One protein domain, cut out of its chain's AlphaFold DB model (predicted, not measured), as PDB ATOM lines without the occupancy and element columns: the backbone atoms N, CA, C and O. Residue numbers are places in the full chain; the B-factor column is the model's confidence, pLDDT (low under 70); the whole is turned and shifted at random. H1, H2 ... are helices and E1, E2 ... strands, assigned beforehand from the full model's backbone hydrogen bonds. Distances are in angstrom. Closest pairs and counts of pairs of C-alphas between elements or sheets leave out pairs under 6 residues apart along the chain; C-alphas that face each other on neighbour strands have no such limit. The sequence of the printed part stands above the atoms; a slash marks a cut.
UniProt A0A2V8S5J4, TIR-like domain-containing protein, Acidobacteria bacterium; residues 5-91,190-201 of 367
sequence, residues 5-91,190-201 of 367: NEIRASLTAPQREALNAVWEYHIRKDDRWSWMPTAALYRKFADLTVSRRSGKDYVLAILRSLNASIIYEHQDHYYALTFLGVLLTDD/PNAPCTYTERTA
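AT A GLANCE: This is residues 5 to 91 and 190 to 201 of the 367 residues of the protein "TIR-like domain-containing protein" of Acidobacteria bacterium (UniProt A0A2V8S5J4). A small two-strand hairpin, E1 and E2, sits in the middle, with the longest helix, H2, packed crosswise on it, mainly on E2, and short H6 reaching E1 with its first residue, Tyr 196. H3 and H4 pack crosswise on each other, H5 follows E2 closely, and H1 lies far out. The printed part has 99 residues, mostly helix, in the order H1 H2 H3 H4 E1 E2 H5 H6; the strands are antiparallel. It is compact, with a radius of gyration of the C-alphas of 12.7 A and spans of 34 by 32 by 29 A.

IN THESE COORDINATES: H1 is residues 5 to 10, beginning at C-alpha 5 (60.330, -3.694, -155.803). H2 is residues 13 to 27, 20.8 A long, H3 residues 38 to 46, 12.2 A, and H4 residues 52 to 64, 18.9 A. E1 is residues 71 to 73, E2 residues 78 to 81, 10.3 A, and H5 residues 83 to 87. H6, residues 196 to 201, ends at C-alpha 201 (61.381, 7.598, -128.613).

HOW THE PARTS SIT: H1 touches no helix, but is near H5. H2, the hub, touches H4 at 81 degrees, about perpendicular, closest at C-alphas 15 and 62, 6.0 A. H2 only just touches H3, its hairpin partner, and H5, with 3 pairs of C-alphas within 8 A each. H3 and H4 touch, closest at C-alphas 46 and 55, 3.8 A. In the hairpin E1 and E2, N 72 and O 80 are 3.0 A apart. Every O i to N i+4 pair is within hydrogen-bond range in H1, H2, H3, H5 and H6; H4 has 8 of 9. H6 touches no helix; its closest C-alpha to E1 is Tyr 196, 5.0 A from Glu 73.

THE WHOLE: C-alphas 5 and 51, the two farthest apart, are 35.0 A apart. Residues 92 to 189 are not printed, a gap of 22.7 A between C-alphas 91 and 190. Of the links printed whole, none is long. The pLDDT is under 70 at residue 30 and residues 47 to 53.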
ATOM      1  N   ASN A   5      61.409  -3.756-154.816       92.75
ATOM      2  CA  ASN A   5      60.330  -3.694-155.803       92.75
ATOM      3  C   ASN A   5      58.938  -3.861-155.178       92.75
ATOM      4  O   ASN A   5      58.016  -3.146-155.567       92.75
ATOM      5  N   GLU A   6      58.782  -4.755-154.200       93.69
ATOM      6  CA  GLU A   6      57.520  -4.927-153.468       93.69
ATOM      7  C   GLU A   6      57.162  -3.669-152.671       93.69
ATOM      8  O   GLU A   6      56.031  -3.189-152.760       93.69
ATOM      9  N   ILE A   7      58.134  -3.073-151.966       95.12
ATOM     10  CA  ILE A   7      57.917  -1.804-151.256       95.12
ATOM     11  C   ILE A   7      57.524  -0.716-152.258       95.12
ATOM     12  O   ILE A   7      56.525  -0.029-152.054       95.12
ATOM     13  N   ARG A   8      58.236  -0.602-153.386       94.94
ATOM     14  CA  ARG A   8      57.924   0.374-154.442       94.94
ATOM     15  C   ARG A   8      56.511   0.209-155.002       94.94
ATOM     16  O   ARG A   8      55.830   1.207-155.230       94.94
ATOM     17  N   ALA A   9      56.069  -1.028-155.219       94.56
ATOM     18  CA  ALA A   9      54.728  -1.333-155.711       94.56
ATOM     19  C   ALA A   9      53.635  -1.020-154.676       94.56
ATOM     20  O   ALA A   9      52.513  -0.697-155.058       94.56
ATOM     21  N   SER A  10      53.965  -1.070-153.382       94.38
ATOM     22  CA  SER A  10      53.034  -0.734-152.299       94.38
ATOM     23  C   SER A  10      52.820   0.775-152.095       94.38
ATOM     24  O   SER A  10      51.855   1.167-151.439       94.38
ATOM     25  N   LEU A  11      53.689   1.629-152.658       95.44
ATOM     26  CA  LEU A  11      53.599   3.079-152.484       95.44
ATOM     27  C   LEU A  11      52.397   3.676-153.216       95.44
ATOM     28  O   LEU A  11      52.256   3.572-154.437       95.44
ATOM     29  N   THR A  12      51.585   4.413-152.467       95.56
ATOM     30  CA  THR A  12      50.507   5.248-153.003       95.56
ATOM     31  C   THR A  12      51.065   6.446-153.781       95.56
ATOM     32  O   THR A  12      52.208   6.868-153.582       95.56
ATOM     33  N   ALA A  13      50.248   7.042-154.656       93.81
ATOM     34  CA  ALA A  13      50.659   8.221-155.420       93.81
ATOM     35  C   ALA A  13      51.104   9.406-154.529       93.81
ATOM     36  O   ALA A  13      52.173   9.951-154.801       93.81
ATOM     37  N   PRO A  14      50.399   9.760-153.430       92.88
ATOM     38  CA  PRO A  14      50.845  10.841-152.546       92.88
ATOM     39  C   PRO A  14      52.170  10.551-151.832       92.88
ATOM     40  O   PRO A  14      52.985  11.454-151.657       92.88
ATOM     41  N   GLN A  15      52.414   9.295-151.442       95.38
ATOM     42  CA  GLN A  15      53.694   8.896-150.851       95.38
ATOM     43  C   GLN A  15      54.831   9.065-151.858       95.38
ATOM     44  O   GLN A  15      55.837   9.690-151.540       95.38
ATOM     45  N   ARG A  16      54.652   8.573-153.090       96.25
ATOM     46  CA  ARG A  16      55.649   8.728-154.155       96.25
ATOM     47  C   ARG A  16      55.931  10.197-154.461       96.25
ATOM     48  O   ARG A  16      57.090  10.583-154.566       96.25
ATOM     49  N   GLU A  17      54.888  11.020-154.543       95.12
ATOM     50  CA  GLU A  17      55.036  12.460-154.755       95.12
ATOM     51  C   GLU A  17      55.834  13.126-153.624       95.12
ATOM     52  O   GLU A  17      56.690  13.967-153.894       95.12
ATOM     53  N   ALA A  18      55.606  12.732-152.367       95.62
ATOM     54  CA  ALA A  18      56.368  13.249-151.234       95.62
ATOM     55  C   ALA A  18      57.853  12.853-151.306       95.62
ATOM     56  O   ALA A  18      58.711  13.715-151.116       95.62
ATOM     57  N   LEU A  19      58.165  11.591-151.630       97.62
ATOM     58  CA  LEU A  19      59.552  11.131-151.785       97.62
ATOM     59  C   LEU A  19      60.265  11.877-152.920       97.62
ATOM     60  O   LEU A  19      61.350  12.417-152.711       97.62
ATOM     61  N   ASN A  20      59.628  11.982-154.091       96.88
ATOM     62  CA  ASN A  20      60.173  12.723-155.229       96.88
ATOM     63  C   ASN A  20      60.387  14.205-154.889       96.88
ATOM     64  O   ASN A  20      61.421  14.762-155.230       96.88
ATOM     65  N   ALA A  21      59.466  14.844-154.161       95.69
ATOM     66  CA  ALA A  21      59.615  16.245-153.771       95.69
ATOM     67  C   ALA A  21      60.841  16.487-152.879       95.69
ATOM     68  O   ALA A  21      61.562  17.467-153.077       95.69
ATOM     69  N   VAL A  22      61.072  15.601-151.904       96.56
ATOM     70  CA  VAL A  22      62.240  15.678-151.016       96.56
ATOM     71  C   VAL A  22      63.525  15.446-151.808       96.56
ATOM     72  O   VAL A  22      64.479  16.209-151.654       96.56
ATOM     73  N   TRP A  23      63.530  14.448-152.693       96.19
ATOM     74  CA  TRP A  23      64.674  14.133-153.546       96.19
ATOM     75  C   TRP A  23      65.015  15.252-154.534       96.19
ATOM     76  O   TRP A  23      66.155  15.705-154.583       96.19
ATOM     77  N   GLU A  24      64.028  15.768-155.268       94.25
ATOM     78  CA  GLU A  24      64.210  16.872-156.212       94.25
ATOM     79  C   GLU A  24      64.723  18.137-155.523       94.25
ATOM     80  O   GLU A  24      65.555  18.859-156.076       94.25
ATOM     81  N   TYR A  25      64.220  18.432-154.319       94.38
ATOM     82  CA  TYR A  25      64.724  19.557-153.538       94.38
ATOM     83  C   TYR A  25      66.205  19.365-153.223       94.38
ATOM     84  O   TYR A  25      66.995  20.286-153.423       94.38
ATOM     85  N   HIS A  26      66.558  18.172-152.749       92.38
ATOM     86  CA  HIS A  26      67.911  17.828-152.358       92.38
ATOM     87  C   HIS A  26      68.873  17.888-153.545       92.38
ATOM     88  O   HIS A  26      69.856  18.617-153.476       92.38
ATOM     89  N   ILE A  27      68.573  17.216-154.660       88.75
ATOM     90  CA  ILE A  27      69.491  17.101-155.805       88.75
ATOM     91  C   ILE A  27      69.695  18.424-156.563       88.75
ATOM     92  O   ILE A  27      70.717  18.614-157.218       88.75
ATOM     93  N   ARG A  28      68.750  19.376-156.462       86.19
ATOM     94  CA  ARG A  28      68.875  20.718-157.067       86.19
ATOM     95  C   ARG A  28      69.804  21.655-156.299       86.19
ATOM     96  O   ARG A  28      70.158  22.713-156.820       86.19
ATOM     97  N   LYS A  29      70.140  21.339-155.051       80.19
ATOM     98  CA  LYS A  29      71.049  22.150-154.237       80.19
ATOM     99  C   LYS A  29      72.483  21.694-154.486       80.19
ATOM    100  O   LYS A  29      72.743  20.507-154.608       80.19
ATOM    101  N   ASP A  30      73.421  22.630-154.553       67.75
ATOM    102  CA  ASP A  30      74.846  22.288-154.709       67.75
ATOM    103  C   ASP A  30      75.466  21.762-153.395       67.75
ATOM    104  O   ASP A  30      76.552  21.194-153.362       67.75
ATOM    105  N   ASP A  31      74.733  21.906-152.289       75.94
ATOM    106  CA  ASP A  31      75.109  21.416-150.970       75.94
ATOM    107  C   ASP A  31      74.503  20.030-150.691       75.94
ATOM    108  O   ASP A  31      73.279  19.860-150.695       75.94
ATOM    109  N   ARG A  32      75.372  19.052-150.398       70.94
ATOM    110  CA  ARG A  32      74.996  17.670-150.051       70.94
ATOM    111  C   ARG A  32      74.157  17.554-148.785       70.94
ATOM    112  O   ARG A  32      73.444  16.572-148.632       70.94
ATOM    113  N   TRP A  33      74.191  18.539-147.898       73.69
ATOM    114  CA  TRP A  33      73.426  18.499-146.649       73.69
ATOM    115  C   TRP A  33      72.105  19.265-146.733       73.69
ATOM    116  O   TRP A  33      71.301  19.233-145.800       73.69
ATOM    117  N   SER A  34      71.831  19.899-147.875       86.50
ATOM    118  CA  SER A  34      70.615  20.670-148.102       86.50
ATOM    119  C   SER A  34      69.419  19.766-148.409       86.50
ATOM    120  O   SER A  34      68.992  19.599-149.552       86.50
ATOM    121  N   TRP A  35      68.854  19.185-147.360       93.69
ATOM    122  CA  TRP A  35      67.593  18.450-147.398       93.69
ATOM    123  C   TRP A  35      66.372  19.374-147.323       93.69
ATOM    124  O   TRP A  35      66.475  20.560-147.004       93.69
ATOM    125  N   MET A  36      65.192  18.845-147.654       94.88
ATOM    126  CA  MET A  36      63.983  19.653-147.809       94.88
ATOM    127  C   MET A  36      63.452  20.141-146.454       94.88
ATOM    128  O   MET A  36      63.050  19.311-145.637       94.88
ATOM    129  N   PRO A  37      63.335  21.461-146.209       94.31
ATOM    130  CA  PRO A  37      62.714  21.965-144.988       94.31
ATOM    131  C   PRO A  37      61.272  21.463-144.851       94.31
ATOM    132  O   PRO A  37      60.506  21.488-145.819       94.31
ATOM    133  N   THR A  38      60.863  21.085-143.641       91.88
ATOM    134  CA  THR A  38      59.507  20.580-143.337       91.88
ATOM    135  C   THR A  38      58.416  21.520-143.858       91.88
ATOM    136  O   THR A  38      57.485  21.099-144.546       91.88
ATOM    137  N   ALA A  39      58.580  22.827-143.632       89.12
ATOM    138  CA  ALA A  39      57.668  23.864-144.110       89.12
ATOM    139  C   ALA A  39      57.551  23.928-145.644       89.12
ATOM    140  O   ALA A  39      56.486  24.272-146.164       89.12
ATOM    141  N   ALA A  40      58.615  23.592-146.382       91.06
ATOM    142  CA  ALA A  40      58.580  23.563-147.839       91.06
ATOM    143  C   ALA A  40      57.706  22.410-148.349       91.06
ATOM    144  O   ALA A  40      56.933  22.610-149.289       91.06
ATOM    145  N   LEU A  41      57.779  21.239-147.703       91.25
ATOM    146  CA  LEU A  41      56.935  20.093-148.044       91.25
ATOM    147  C   LEU A  41      55.468  20.377-147.693       91.25
ATOM    148  O   LEU A  41      54.592  20.186-148.532       91.25
ATOM    149  N   TYR A  42      55.203  20.946-146.510       90.25
ATOM    150  CA  TYR A  42      53.850  21.367-146.122       90.25
ATOM    151  C   TYR A  42      53.242  22.347-147.122       90.25
ATOM    152  O   TYR A  42      52.072  22.217-147.462       90.25
ATOM    153  N   ARG A  43      54.026  23.314-147.618       86.12
ATOM    154  CA  ARG A  43      53.556  24.278-148.618       86.12
ATOM    155  C   ARG A  43      53.200  23.602-149.941       86.12
ATOM    156  O   ARG A  43      52.144  23.906-150.475       86.12
ATOM    157  N   LYS A  44      54.035  22.679-150.433       85.69
ATOM    158  CA  LYS A  44      53.768  21.944-151.683       85.69
ATOM    159  C   LYS A  44      52.418  21.222-151.634       85.69
ATOM    160  O   LYS A  44      51.669  21.262-152.601       85.69
ATOM    161  N   PHE A  45      52.101  20.599-150.502       83.31
ATOM    162  CA  PHE A  45      50.835  19.889-150.319       83.31
ATOM    163  C   PHE A  45      49.685  20.787-149.846       83.31
ATOM    164  O   PHE A  45      48.527  20.409-149.984       83.31
ATOM    165  N   ALA A  46      49.958  21.985-149.323       75.06
ATOM    166  CA  ALA A  46      48.916  22.937-148.947       75.06
ATOM    167  C   ALA A  46      48.101  23.396-150.161       75.06
ATOM    168  O   ALA A  46      46.891  23.541-150.021       75.06
ATOM    169  N   ASP A  47      48.730  23.535-151.333       66.12
ATOM    170  CA  ASP A  47      48.068  23.907-152.593       66.12
ATOM    171  C   ASP A  47      47.050  22.847-153.071       66.12
ATOM    172  O   ASP A  47      46.181  23.135-153.892       66.12
ATOM    173  N   LEU A  48      47.116  21.633-152.512       63.44
ATOM    174  CA  LEU A  48      46.176  20.533-152.745       63.44
ATOM    175  C   LEU A  48      45.060  20.469-151.683       63.44
ATOM    176  O   LEU A  48      44.226  19.565-151.715       63.44
ATOM    177  N   THR A  49      45.034  21.399-150.718       58.91
ATOM    178  CA  THR A  49      44.103  21.386-149.579       58.91
ATOM    179  C   THR A  49      43.456  22.755-149.332       58.91
ATOM    180  O   THR A  49      43.917  23.784-149.808       58.91
ATOM    181  N   VAL A  50      42.373  22.792-148.547       60.94
ATOM    182  CA  VAL A  50      41.557  24.007-148.324       60.94
ATOM    183  C   VAL A  50      42.282  25.082-147.484       60.94
ATOM    184  O   VAL A  50      41.873  26.240-147.466       60.94
ATOM    185  N   SER A  51      43.363  24.739-146.771       62.78
ATOM    186  CA  SER A  51      44.101  25.669-145.904       62.78
ATOM    187  C   SER A  51      45.582  25.297-145.699       62.78
ATOM    188  O   SER A  51      46.004  24.158-145.874       62.78
ATOM    189  N   ARG A  52      46.394  26.238-145.196       60.34
ATOM    190  CA  ARG A  52      47.792  25.947-144.805       60.34
ATOM    191  C   ARG A  52      47.906  24.918-143.672       60.34
ATOM    192  O   ARG A  52      48.879  24.171-143.630       60.34
ATOM    193  N   ARG A  53      46.926  24.872-142.758       63.97
ATOM    194  CA  ARG A  53      46.904  23.910-141.643       63.97
ATOM    195  C   ARG A  53      46.635  22.490-142.148       63.97
ATOM    196  O   ARG A  53      47.326  21.567-141.735       63.97
ATOM    197  N   SER A  54      45.735  22.346-143.124       71.50
ATOM    198  CA  SER A  54      45.431  21.055-143.753       71.50
ATOM    199  C   SER A  54      46.597  20.473-144.558       71.50
ATOM    200  O   SER A  54      46.738  19.257-144.588       71.50
ATOM    201  N   GLY A  55      47.477  21.302-145.137       75.19
ATOM    202  CA  GLY A  55      48.693  20.821-145.809       75.19
ATOM    203  C   GLY A  55      49.670  20.118-144.859       75.19
ATOM    204  O   GLY A  55      50.207  19.063-145.191       75.19
ATOM    205  N   LYS A  56      49.857  20.655-143.643       83.00
ATOM    206  CA  LYS A  56      50.683  20.017-142.604       83.00
ATOM    207  C   LYS A  56      50.087  18.680-142.162       83.00
ATOM    208  O   LYS A  56      50.799  17.680-142.135       83.00
ATOM    209  N   ASP A  57      48.797  18.660-141.839       84.50
ATOM    210  CA  ASP A  57      48.122  17.445-141.366       84.50
ATOM    211  C   ASP A  57      48.120  16.345-142.443       84.50
ATOM    212  O   ASP A  57      48.330  15.173-142.132       84.50
ATOM    213  N   TYR A  58      47.973  16.726-143.717       85.88
ATOM    214  CA  TYR A  58      48.049  15.807-144.854       85.88
ATOM    215  C   TYR A  58      49.442  15.186-145.014       85.88
ATOM    216  O   TYR A  58      49.564  13.968-145.132       85.88
ATOM    217  N   VAL A  59      50.508  15.993-144.947       87.06
ATOM    218  CA  VAL A  59      51.889  15.479-144.998       87.06
ATOM    219  C   VAL A  59      52.178  14.560-143.814       87.06
ATOM    220  O   VAL A  59      52.748  13.490-144.006       87.06
ATOM    221  N   LEU A  60      51.743  14.913-142.600       86.56
ATOM    222  CA  LEU A  60      51.910  14.045-141.431       86.56
ATOM    223  C   LEU A  60      51.162  12.714-141.585       86.56
ATOM    224  O   LEU A  60      51.687  11.680-141.179       86.56
ATOM    225  N   ALA A  61      49.973  12.706-142.193       88.31
ATOM    226  CA  ALA A  61      49.257  11.471-142.512       88.31
ATOM    227  C   ALA A  61      50.017  10.606-143.535       88.31
ATOM    228  O   ALA A  61      50.149   9.400-143.322       88.31
ATOM    229  N   ILE A  62      50.581  11.210-144.591       90.19
ATOM    230  CA  ILE A  62      51.447  10.502-145.550       90.19
ATOM    231  C   ILE A  62      52.648   9.891-144.820       90.19
ATOM    232  O   ILE A  62      52.903   8.698-144.955       90.19
ATOM    233  N   LEU A  63      53.359  10.672-144.009       86.12
ATOM    234  CA  LEU A  63      54.552  10.205-143.300       86.12
ATOM    235  C   LEU A  63      54.246   9.109-142.277       86.12
ATOM    236  O   LEU A  63      55.026   8.175-142.151       86.12
ATOM    237  N   ARG A  64      53.102   9.171-141.585       82.81
ATOM    238  CA  ARG A  64      52.650   8.104-140.671       82.81
ATOM    239  C   ARG A  64      52.291   6.800-141.381       82.81
ATOM    240  O   ARG A  64      52.282   5.756-140.744       82.81
ATOM    241  N   SER A  65      51.972   6.863-142.672       86.56
ATOM    242  CA  SER A  65      51.762   5.679-143.518       86.56
ATOM    243  C   SER A  65      53.053   5.154-144.164       86.56
ATOM    244  O   SER A  65      53.035   4.105-144.805       86.56
ATOM    245  N   LEU A  66      54.157   5.891-144.018       92.88
ATOM    246  CA  LEU A  66      55.517   5.471-144.346       92.88
ATOM    247  C   LEU A  66      56.264   5.096-143.058       92.88
ATOM    248  O   LEU A  66      55.695   5.099-141.968       92.88
ATOM    249  N   ASN A  67      57.550   4.777-143.186       93.62
ATOM    250  CA  ASN A  67      58.424   4.488-142.055       93.62
ATOM    251  C   ASN A  67      59.805   5.143-142.208       93.62
ATOM    252  O   ASN A  67      60.226   5.530-143.305       93.62
ATOM    253  N   ALA A  68      60.518   5.221-141.085       91.12
ATOM    254  CA  ALA A  68      61.826   5.853-140.968       91.12
ATOM    255  C   ALA A  68      62.925   5.189-141.801       91.12
ATOM    256  O   ALA A  68      63.939   5.829-142.073       91.12
ATOM    257  N   SER A  69      62.745   3.927-142.201       93.38
ATOM    258  CA  SER A  69      63.682   3.254-143.101       93.38
ATOM    259  C   SER A  69      63.591   3.790-144.531       93.38
ATOM    260  O   SER A  69      64.462   3.471-145.329       93.38
ATOM    261  N   ILE A  70      62.584   4.608-144.859       96.69
ATOM    262  CA  ILE A  70      62.388   5.260-146.165       96.69
ATOM    263  C   ILE A  70      62.677   6.765-146.061       96.69
ATOM    264  O   ILE A  70      63.496   7.305-146.800       96.69
ATOM    265  N   ILE A  71      62.000   7.454-145.144       96.19
ATOM    266  CA  ILE A  71      62.049   8.913-144.991       96.19
ATOM    267  C   ILE A  71      61.976   9.268-143.513       96.19
ATOM    268  O   ILE A  71      61.242   8.640-142.756       96.19
ATOM    269  N   TYR A  72      62.700  10.301-143.094       92.75
ATOM    270  CA  TYR A  72      62.660  10.747-141.709       92.75
ATOM    271  C   TYR A  72      62.744  12.261-141.560       92.75
ATOM    272  O   TYR A  72      63.298  12.965-142.400       92.75
ATOM    273  N   GLU A  73      62.212  12.750-140.443       91.31
ATOM    274  CA  GLU A  73      62.394  14.116-139.967       91.31
ATOM    275  C   GLU A  73      63.658  14.223-139.102       91.31
ATOM    276  O   GLU A  73      63.926  13.379-138.233       91.31
ATOM    277  N   HIS A  74      64.440  15.269-139.350       89.06
ATOM    278  CA  HIS A  74      65.597  15.644-138.547       89.06
ATOM    279  C   HIS A  74      65.233  16.693-137.491       89.06
ATOM    280  O   HIS A  74      64.267  17.439-137.657       89.06
ATOM    281  N   GLN A  75      66.041  16.792-136.430       81.50
ATOM    282  CA  GLN A  75      65.849  17.782-135.361       81.50
ATOM    283  C   GLN A  75      65.844  19.230-135.881       81.50
ATOM    284  O   GLN A  75      65.083  20.053-135.388       81.50
ATOM    285  N   ASP A  76      66.599  19.511-136.948       79.12
ATOM    286  CA  ASP A  76      66.682  20.835-137.588       79.12
ATOM    287  C   ASP A  76      65.535  21.098-138.581       79.12
ATOM    288  O   ASP A  76      65.651  21.901-139.508       79.12
ATOM    289  N   HIS A  77      64.407  20.406-138.408       86.44
ATOM    290  CA  HIS A  77      63.164  20.625-139.143       86.44
ATOM    291  C   HIS A  77      63.262  20.461-140.669       86.44
ATOM    292  O   HIS A  77      62.620  21.207-141.422       86.44
ATOM    293  N   TYR A  78      63.977  19.439-141.136       91.44
ATOM    294  CA  TYR A  78      63.982  19.000-142.534       91.44
ATOM    295  C   TYR A  78      63.617  17.515-142.671       91.44
ATOM    296  O   TYR A  78      63.756  16.742-141.723       91.44
ATOM    297  N   TYR A  79      63.155  17.124-143.858       95.25
ATOM    298  CA  TYR A  79      62.950  15.730-144.243       95.25
ATOM    299  C   TYR A  79      64.093  15.248-145.126       95.25
ATOM    300  O   TYR A  79      64.457  15.928-146.087       95.25
ATOM    301  N   ALA A  80      64.613  14.063-144.822       94.69
ATOM    302  CA  ALA A  80      65.654  13.404-145.596       94.69
ATOM    303  C   ALA A  80      65.248  11.982-145.982       94.69
ATOM    304  O   ALA A  80      64.472  11.328-145.279       94.69
ATOM    305  N   LEU A  81      65.777  11.518-147.112       96.69
ATOM    306  CA  LEU A  81      65.602  10.147-147.573       96.69
ATOM    307  C   LEU A  81      66.776   9.290-147.115       96.69
ATOM    308  O   LEU A  81      67.925   9.724-147.132       96.69
ATOM    309  N   THR A  82      66.485   8.051-146.741       95.56
ATOM    310  CA  THR A  82      67.517   7.022-146.585       95.56
ATOM    311  C   THR A  82      67.965   6.519-147.961       95.56
ATOM    312  O   THR A  82      67.349   6.840-148.980       95.56
ATOM    313  N   PHE A  83      68.978   5.649-148.004       96.50
ATOM    314  CA  PHE A  83      69.334   4.920-149.226       96.50
ATOM    315  C   PHE A  83      68.117   4.222-149.860       96.50
ATOM    316  O   PHE A  83      67.831   4.431-151.037       96.50
ATOM    317  N   LEU A  84      67.338   3.472-149.068       97.50
ATOM    318  CA  LEU A  84      66.094   2.856-149.538       97.50
ATOM    319  C   LEU A  84      65.088   3.906-150.025       97.50
ATOM    320  O   LEU A  84      64.468   3.715-151.064       97.50
ATOM    321  N   GLY A  85      64.949   5.024-149.309       97.31
ATOM    322  CA  GLY A  85      64.086   6.135-149.705       97.31
ATOM    323  C   GLY A  85      64.399   6.674-151.092       97.31
ATOM    324  O   GLY A  85      63.481   6.857-151.890       97.31
ATOM    325  N   VAL A  86      65.684   6.862-151.405       97.25
ATOM    326  CA  VAL A  86      66.123   7.298-152.735       97.25
ATOM    327  C   VAL A  86      65.793   6.246-153.789       97.25
ATOM    328  O   VAL A  86      65.236   6.603-154.817       97.25
ATOM    329  N   LEU A  87      66.027   4.953-153.538       97.81
ATOM    330  CA  LEU A  87      65.677   3.882-154.491       97.81
ATOM    331  C   LEU A  87      64.170   3.794-154.799       97.81
ATOM    332  O   LEU A  87      63.765   3.192-155.799       97.81
ATOM    333  N   LEU A  88      63.327   4.347-153.930       97.62
ATOM    334  CA  LEU A  88      61.874   4.365-154.078       97.62
ATOM    335  C   LEU A  88      61.348   5.599-154.832       97.62
ATOM    336  O   LEU A  88      60.158   5.632-155.154       97.62
ATOM    337  N   THR A  89      62.207   6.573-155.147       97.44
ATOM    338  CA  THR A  89      61.877   7.699-156.035       97.44
ATOM    339  C   THR A  89      61.841   7.252-157.497       97.44
ATOM    340  O   THR A  89      62.270   6.147-157.846       97.44
ATOM    341  N   ASP A  90      61.316   8.105-158.375       95.81
ATOM    342  CA  ASP A  90      61.314   7.811-159.809       95.81
ATOM    343  C   ASP A  90      62.734   7.848-160.403       95.81
ATOM    344  O   ASP A  90      63.084   6.951-161.172       95.81
ATOM    345  N   ASP A  91      63.583   8.788-159.972       93.88
ATOM    346  CA  ASP A  91      64.993   8.866-160.390       93.88
ATOM    347  C   ASP A  91      65.811   7.666-159.894       93.88
ATOM    348  O   ASP A  91      66.663   7.134-160.614       93.88
ATOM    349  N   PRO A 190      59.269  -1.614-140.805       91.00
ATOM    350  CA  PRO A 190      58.009  -1.031-141.246       91.00
ATOM    351  C   PRO A 190      57.269  -0.278-140.133       91.00
ATOM    352  O   PRO A 190      56.345   0.470-140.439       91.00
ATOM    353  N   ASN A 191      57.662  -0.456-138.867       90.44
ATOM    354  CA  ASN A 191      57.021   0.178-137.717       90.44
ATOM    355  C   ASN A 191      57.776   1.413-137.212       90.44
ATOM    356  O   ASN A 191      57.278   2.099-136.319       90.44
ATOM    357  N   ALA A 192      58.972   1.697-137.738       89.38
ATOM    358  CA  ALA A 192      59.761   2.829-137.281       89.38
ATOM    359  C   ALA A 192      59.090   4.152-137.708       89.38
ATOM    360  O   ALA A 192      58.921   4.389-138.906       89.38
ATOM    361  N   PRO A 193      58.715   5.040-136.775       89.62
ATOM    362  CA  PRO A 193      57.968   6.250-137.106       89.62
ATOM    363  C   PRO A 193      58.862   7.310-137.761       89.62
ATOM    364  O   PRO A 193      60.040   7.430-137.437       89.62
ATOM    365  N   CYS A 194      58.304   8.103-138.681       90.50
ATOM    366  CA  CYS A 194      59.075   9.067-139.478       90.50
ATOM    367  C   CYS A 194      59.402  10.381-138.749       90.50
ATOM    368  O   CYS A 194      60.398  11.023-139.083       90.50
ATOM    369  N   THR A 195      58.557  10.826-137.809       85.88
ATOM    370  CA  THR A 195      58.730  12.133-137.145       85.88
ATOM    371  C   THR A 195      59.868  12.088-136.135       85.88
ATOM    372  O   THR A 195      60.122  11.043-135.536       85.88
ATOM    373  N   TYR A 196      60.565  13.206-135.922       81.81
ATOM    374  CA  TYR A 196      61.791  13.202-135.115       81.81
ATOM    375  C   TYR A 196      61.521  12.723-133.682       81.81
ATOM    376  O   TYR A 196      62.201  11.820-133.188       81.81
ATOM    377  N   THR A 197      60.486  13.273-133.044       76.50
ATOM    378  CA  THR A 197      60.116  12.949-131.661       76.50
ATOM    379  C   THR A 197      59.709  11.484-131.507       76.50
ATOM    380  O   THR A 197      60.234  10.790-130.638       76.50
ATOM    381  N   GLU A 198      58.806  10.992-132.362       79.81
ATOM    382  CA  GLU A 198      58.331   9.605-132.295       79.81
ATOM    383  C   GLU A 198      59.468   8.628-132.622       79.81
ATOM    384  O   GLU A 198      59.618   7.611-131.950       79.81
ATOM    385  N   ARG A 199      60.313   8.949-133.612       80.81
ATOM    386  CA  ARG A 199      61.455   8.117-134.016       80.81
ATOM    387  C   ARG A 199      62.496   8.015-132.928       80.81
ATOM    388  O   ARG A 199      63.008   6.930-132.682       80.81
ATOM    389  N   THR A 200      62.797   9.128-132.274       72.38
ATOM    390  CA  THR A 200      63.762   9.158-131.176       72.38
ATOM    391  C   THR A 200      63.263   8.302-130.021       72.38
ATOM    392  O   THR A 200      64.000   7.439-129.556       72.38
ATOM    393  N   ALA A 201      61.992   8.444-129.635       70.62
ATOM    394  CA  ALA A 201      61.381   7.598-128.613       70.62
ATOM    395  C   ALA A 201      61.362   6.112-129.019       70.62
ATOM    396  O   ALA A 201      61.668   5.241-128.208       70.62
TER     397      ALA A 201